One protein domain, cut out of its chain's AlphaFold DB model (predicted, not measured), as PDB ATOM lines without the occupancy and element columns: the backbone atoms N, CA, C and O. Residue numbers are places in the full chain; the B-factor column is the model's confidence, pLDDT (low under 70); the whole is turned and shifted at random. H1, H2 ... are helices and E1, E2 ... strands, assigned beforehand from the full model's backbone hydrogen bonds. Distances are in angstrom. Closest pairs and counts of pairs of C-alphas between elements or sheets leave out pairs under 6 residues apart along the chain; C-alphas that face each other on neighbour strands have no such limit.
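AT A GLANCE: This is residues 678 to 722 of the 1046 residues of a protein of Mucilaginibacter celer (UniProt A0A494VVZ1). The two longer helices, H3 and H1, stand about perpendicular, with the beginning of H1 close to H3, and between them the chain folds back past H1 through the short strand E1 and the one-turn helix H2. Residues 715 to 722 turn off from the end of H3 and run away from its line as a tail with no named element. The printed part has 45 residues, with three named helices and one named strand in the order H1, E1, H2, H3, and its class is mostly helix. It is compact, with a radius of gyration of the C-alphas of 9.7 A, and rounded, spanning 24 by 23 by 20 A.

HOW THE PARTS SIT: H3, residues 705 to 714, is close to but not clearly touching H1, residues 678 to 686. Their closest C-alphas, those of Ile 678 and Ile 708, are 7.0 A apart, and their lines are about perpendicular at 79 degrees. H2, residues 696 to 699, is close to but not clearly touching H3, the closest C-alphas being those of Leu 699 and Asn 705, 6.4 A apart. H2 is also close to but not clearly touching H1, with the closest C-alphas, those of Ile 681 and Leu 699, 7.2 A apart. E1, residues 693 to 695, pairs with no named strand; its closest C-alpha to H1 is that of Phe 694, 5.5 A from that of Ala 685. E1 and H2 meet only through their link, and E1 and H3 are apart. In H1 and H3 every O i to N i+4 pair is within hydrogen-bond range; H2 is too short for such a pair, and its one O i to N i+3 pair is within range.

IN THESE COORDINATES: H3 is 14.0 A long from first to last C-alpha and ends at C-alpha 714, (-43.829, 16.328, 27.970). H1 is 12.2 A long and begins at C-alpha 678, (-32.665, 23.130, 24.167). E1 measures 7.2 A and H2 5.4 A.

THE WHOLE: The C-alphas farthest apart, those of Asp 690 and Phe 704, are 25.0 A apart. The printed part has no cut. The links E1 to H2 and H2 to H3 are tight, and H1 to E1 is short. Mean pLDDT of the printed part is 85.0, with residues 689 to 690 under 70.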
ATOM      1  N   ILE A 678     -31.521  23.404  25.053       89.00
ATOM      2  CA  ILE A 678     -32.665  23.130  24.167       89.00
ATOM      3  C   ILE A 678     -32.319  23.519  22.729       89.00
ATOM      4  O   ILE A 678     -32.510  22.716  21.820       89.00
ATOM      5  N   LYS A 679     -31.732  24.704  22.519       86.06
ATOM      6  CA  LYS A 679     -31.311  25.163  21.191       86.06
ATOM      7  C   LYS A 679     -30.387  24.157  20.501       86.06
ATOM      8  O   LYS A 679     -30.630  23.818  19.351       86.06
ATOM      9  N   LYS A 680     -29.381  23.627  21.206       88.25
ATOM     10  CA  LYS A 680     -28.467  22.613  20.647       88.25
ATOM     11  C   LYS A 680     -29.193  21.332  20.234       88.25
ATOM     12  O   LYS A 680     -28.870  20.766  19.196       88.25
ATOM     13  N   ILE A 681     -30.168  20.876  21.024       89.31
ATOM     14  CA  ILE A 681     -30.982  19.697  20.681       89.31
ATOM     15  C   ILE A 681     -31.825  19.989  19.435       89.31
ATOM     16  O   ILE A 681     -31.848  19.186  18.506       89.31
ATOM     17  N   MET A 682     -32.461  21.161  19.375       86.81
ATOM     18  CA  MET A 682     -33.271  21.570  18.226       86.81
ATOM     19  C   MET A 682     -32.438  21.743  16.949       86.81
ATOM     20  O   MET A 682     -32.884  21.354  15.876       86.81
ATOM     21  N   GLU A 683     -31.211  22.263  17.043       85.19
ATOM     22  CA  GLU A 683     -30.265  22.342  15.918       85.19
ATOM     23  C   GLU A 683     -29.836  20.956  15.410       85.19
ATOM     24  O   GLU A 683     -29.617  20.778  14.209       85.19
ATOM     25  N   LEU A 684     -29.723  19.966  16.299       87.25
ATOM     26  CA  LEU A 684     -29.444  18.582  15.910       87.25
ATOM     27  C   LEU A 684     -30.649  17.943  15.224       87.25
ATOM     28  O   LEU A 684     -30.488  17.349  14.160       87.25
ATOM     29  N   ALA A 685     -31.854  18.134  15.767       87.00
ATOM     30  CA  ALA A 685     -33.092  17.688  15.133       87.00
ATOM     31  C   ALA A 685     -33.263  18.306  13.730       87.00
ATOM     32  O   ALA A 685     -33.584  17.597  12.775       87.00
ATOM     33  N   LYS A 686     -32.936  19.599  13.589       83.69
ATOM     34  CA  LYS A 686     -32.927  20.341  12.317       83.69
ATOM     35  C   LYS A 686     -32.020  19.695  11.257       83.69
ATOM     36  O   LYS A 686     -32.356  19.707  10.077       83.69
ATOM     37  N   LYS A 687     -30.886  19.118  11.669       83.50
ATOM     38  CA  LYS A 687     -29.881  18.469  10.796       83.50
ATOM     39  C   LYS A 687     -30.038  16.944  10.682       83.50
ATOM     40  O   LYS A 687     -29.161  16.294  10.118       83.50
ATOM     41  N   GLY A 688     -31.104  16.374  11.245       75.38
ATOM     42  CA  GLY A 688     -31.358  14.931  11.272       75.38
ATOM     43  C   GLY A 688     -31.577  14.294   9.894       75.38
ATOM     44  O   GLY A 688     -31.668  14.994   8.885       75.38
ATOM     45  N   GLN A 689     -31.696  12.960   9.862       63.47
ATOM     46  CA  GLN A 689     -31.684  12.146   8.631       63.47
ATOM     47  C   GLN A 689     -32.774  12.527   7.607       63.47
ATOM     48  O   GLN A 689     -32.521  12.404   6.415       63.47
ATOM     49  N   ASP A 690     -33.895  13.102   8.062       68.56
ATOM     50  CA  ASP A 690     -34.963  13.689   7.229       68.56
ATOM     51  C   ASP A 690     -35.382  15.089   7.718       68.56
ATOM     52  O   ASP A 690     -36.556  15.452   7.653       68.56
ATOM     53  N   LYS A 691     -34.439  15.865   8.285       72.06
ATOM     54  CA  LYS A 691     -34.724  17.122   9.008       72.06
ATOM     55  C   LYS A 691     -35.853  16.908  10.030       72.06
ATOM     56  O   LYS A 691     -36.925  17.465   9.905       72.06
ATOM     57  N   GLY A 692     -35.676  16.044  11.025       78.19
ATOM     58  CA  GLY A 692     -36.735  15.813  12.018       78.19
ATOM     59  C   GLY A 692     -36.516  14.591  12.892       78.19
ATOM     60  O   GLY A 692     -36.851  14.629  14.070       78.19
ATOM     61  N   ILE A 693     -35.901  13.533  12.362       84.56
ATOM     62  CA  ILE A 693     -35.529  12.348  13.147       84.56
ATOM     63  C   ILE A 693     -34.079  12.466  13.621       84.56
ATOM     64  O   ILE A 693     -33.176  12.734  12.825       84.56
ATOM     65  N   PHE A 694     -33.860  12.243  14.914       89.31
ATOM     66  CA  PHE A 694     -32.548  12.273  15.559       89.31
ATOM     67  C   PHE A 694     -32.462  11.241  16.693       89.31
ATOM     68  O   PHE A 694     -33.466  10.655  17.101       89.31
ATOM     69  N   TYR A 695     -31.252  11.008  17.203       88.31
ATOM     70  CA  TYR A 695     -30.968   9.921  18.139       88.31
ATOM     71  C   TYR A 695     -30.248  10.394  19.407       88.31
ATOM     72  O   TYR A 695     -29.452  11.331  19.380       88.31
ATOM     73  N   ASP A 696     -30.481   9.700  20.522       86.50
ATOM     74  CA  ASP A 696     -29.896  10.019  21.835       86.50
ATOM     75  C   ASP A 696     -28.354  10.039  21.857       86.50
ATOM     76  O   ASP A 696     -27.753  10.916  22.479       86.50
ATOM     77  N   HIS A 697     -27.697   9.129  21.133       87.19
ATOM     78  CA  HIS A 697     -26.238   9.031  21.051       87.19
ATOM     79  C   HIS A 697     -25.588  10.272  20.420       87.19
ATOM     80  O   HIS A 697     -24.399  10.516  20.614       87.19
ATOM     81  N   GLN A 698     -26.358  11.091  19.698       88.38
ATOM     82  CA  GLN A 698     -25.887  12.354  19.128       88.38
ATOM     83  C   GLN A 698     -25.811  13.473  20.185       88.38
ATOM     84  O   GLN A 698     -25.206  14.517  19.944       88.38
ATOM     85  N   LEU A 699     -26.388  13.262  21.375       88.25
ATOM     86  CA  LEU A 699     -26.563  14.274  22.420       88.25
ATOM     87  C   LEU A 699     -25.560  14.153  23.575       88.25
ATOM     88  O   LEU A 699     -25.728  14.826  24.589       88.25
ATOM     89  N   VAL A 700     -24.532  13.305  23.468       84.00
ATOM     90  CA  VAL A 700     -23.604  12.986  24.578       84.00
ATOM     91  C   VAL A 700     -22.894  14.226  25.145       84.00
ATOM     92  O   VAL A 700     -22.616  14.287  26.339       84.00
ATOM     93  N   ASN A 701     -22.660  15.250  24.318       86.38
ATOM     94  CA  ASN A 701     -21.990  16.494  24.718       86.38
ATOM     95  C   ASN A 701     -22.938  17.563  25.299       86.38
ATOM     96  O   ASN A 701     -22.512  18.690  25.561       86.38
ATOM     97  N   ILE A 702     -24.226  17.248  25.453       88.25
ATOM     98  CA  ILE A 702     -25.236  18.160  25.990       88.25
ATOM     99  C   ILE A 702     -25.529  17.748  27.443       88.25
ATOM    100  O   ILE A 702     -26.047  16.654  27.669       88.25
ATOM    101  N   PRO A 703     -25.209  18.593  28.441       88.69
ATOM    102  CA  PRO A 703     -25.518  18.309  29.840       88.69
ATOM    103  C   PRO A 703     -27.021  18.113  30.062       88.69
ATOM    104  O   PRO A 703     -27.819  18.861  29.499       88.69
ATOM    105  N   PHE A 704     -27.388  17.152  30.916       90.75
ATOM    106  CA  PHE A 704     -28.783  16.835  31.267       90.75
ATOM    107  C   PHE A 704     -29.673  16.513  30.052       90.75
ATOM    108  O   PHE A 704     -30.864  16.815  30.032       90.75
ATOM    109  N   ASN A 705     -29.090  15.938  28.994       90.81
ATOM    110  CA  ASN A 705     -29.806  15.628  27.757       90.81
ATOM    111  C   ASN A 705     -31.053  14.758  27.982       90.81
ATOM    112  O   ASN A 705     -32.081  15.032  27.373       90.81
ATOM    113  N   LYS A 706     -31.003  13.757  28.867       90.38
ATOM    114  CA  LYS A 706     -32.144  12.882  29.177       90.38
ATOM    115  C   LYS A 706     -33.294  13.669  29.795       90.38
ATOM    116  O   LYS A 706     -34.421  13.571  29.325       90.38
ATOM    117  N   GLU A 707     -33.000  14.489  30.797       91.56
ATOM    118  CA  GLU A 707     -33.985  15.331  31.471       91.56
ATOM    119  C   GLU A 707     -34.571  16.377  30.519       91.56
ATOM    120  O   GLU A 707     -35.763  16.662  30.578       91.56
ATOM    121  N   ILE A 708     -33.763  16.943  29.619       90.88
ATOM    122  CA  ILE A 708     -34.245  17.922  28.636       90.88
ATOM    123  C   ILE A 708     -35.083  17.243  27.540       90.88
ATOM    124  O   ILE A 708     -36.088  17.805  27.114       90.88
ATOM    125  N   LEU A 709     -34.730  16.032  27.100       90.50
ATOM    126  CA  LEU A 709     -35.558  15.255  26.170       90.50
ATOM    127  C   LEU A 709     -36.912  14.902  26.784       90.50
ATOM    128  O   LEU A 709     -37.939  15.064  26.132       90.50
ATOM    129  N   GLU A 710     -36.924  14.460  28.043       88.81
ATOM    130  CA  GLU A 710     -38.162  14.223  28.789       88.81
ATOM    131  C   GLU A 710     -39.013  15.490  28.872       88.81
ATOM    132  O   GLU A 710     -40.230  15.415  28.719       88.81
ATOM    133  N   LEU A 711     -38.382  16.641  29.104       88.25
ATOM    134  CA  LEU A 711     -39.051  17.933  29.184       88.25
ATOM    135  C   LEU A 711     -39.671  18.355  27.841       88.25
ATOM    136  O   LEU A 711     -40.827  18.776  27.797       88.25
ATOM    137  N   LEU A 712     -38.932  18.211  26.739       87.81
ATOM    138  CA  LEU A 712     -39.429  18.520  25.394       87.81
ATOM    139  C   LEU A 712     -40.547  17.560  24.965       87.81
ATOM    140  O   LEU A 712     -41.511  17.991  24.332       87.81
ATOM    141  N   ALA A 713     -40.455  16.281  25.340       86.06
ATOM    142  CA  ALA A 713     -41.492  15.288  25.064       86.06
ATOM    143  C   ALA A 713     -42.784  15.564  25.851       86.06
ATOM    144  O   ALA A 713     -43.867  15.542  25.272       86.06
ATOM    145  N   GLN A 714     -42.679  15.917  27.141       82.31
ATOM    146  CA  GLN A 714     -43.829  16.328  27.970       82.31
ATOM    147  C   GLN A 714     -44.586  17.518  27.368       82.31
ATOM    148  O   GLN A 714     -45.809  17.587  27.441       82.31
ATOM    149  N   ASN A 715     -43.864  18.444  26.734       78.06
ATOM    150  CA  ASN A 715     -44.452  19.615  26.086       78.06
ATOM    151  C   ASN A 715     -44.869  19.364  24.624       78.06
ATOM    152  O   ASN A 715     -45.289  20.301  23.948       78.06
ATOM    153  N   SER A 716     -44.786  18.115  24.144       79.50
ATOM    154  CA  SER A 716     -45.066  17.699  22.762       79.50
ATOM    155  C   SER A 716     -44.204  18.391  21.697       79.50
ATOM    156  O   SER A 716     -44.548  18.361  20.519       79.50
ATOM    157  N   SER A 717     -43.069  18.989  22.076       84.06
ATOM    158  CA  SER A 717     -42.131  19.610  21.131       84.06
ATOM    159  C   SER A 717     -41.338  18.567  20.332       84.06
ATOM    160  O   SER A 717     -40.860  18.874  19.241       84.06
ATOM    161  N   ILE A 718     -41.188  17.353  20.881       88.12
ATOM    162  CA  ILE A 718     -40.606  16.163  20.241       88.12
ATOM    163  C   ILE A 718     -41.407  14.912  20.639       88.12
ATOM    164  O   ILE A 718     -42.112  14.921  21.644       88.12
ATOM    165  N   ILE A 719     -41.263  13.818  19.891       87.25
ATOM    166  CA  ILE A 719     -41.974  12.548  20.099       87.25
ATOM    167  C   ILE A 719     -40.968  11.406  20.155       87.25
ATOM    168  O   ILE A 719     -40.084  11.305  19.304       87.25
ATOM    169  N   LYS A 720     -41.108  10.515  21.139       86.44
ATOM    170  CA  LYS A 720     -40.282   9.312  21.236       86.44
ATOM    171  C   LYS A 720     -40.860   8.203  20.351       86.44
ATOM    172  O   LYS A 720     -41.889   7.614  20.671       86.44
ATOM    173  N   ILE A 721     -40.179   7.911  19.245       83.12
ATOM    174  CA  ILE A 721     -40.625   6.939  18.226       83.12
ATOM    175  C   ILE A 721     -39.913   5.582  18.333       83.12
ATOM    176  O   ILE A 721     -40.218   4.654  17.589       83.12
ATOM    177  N   GLY A 722     -38.952   5.445  19.246       77.88
ATOM    178  CA  GLY A 722     -38.260   4.188  19.527       77.88
ATOM    179  C   GLY A 722     -37.393   4.269  20.784       77.88
ATOM    180  O   GLY A 722     -37.413   5.290  21.478       77.88
TER     181      GLY A 722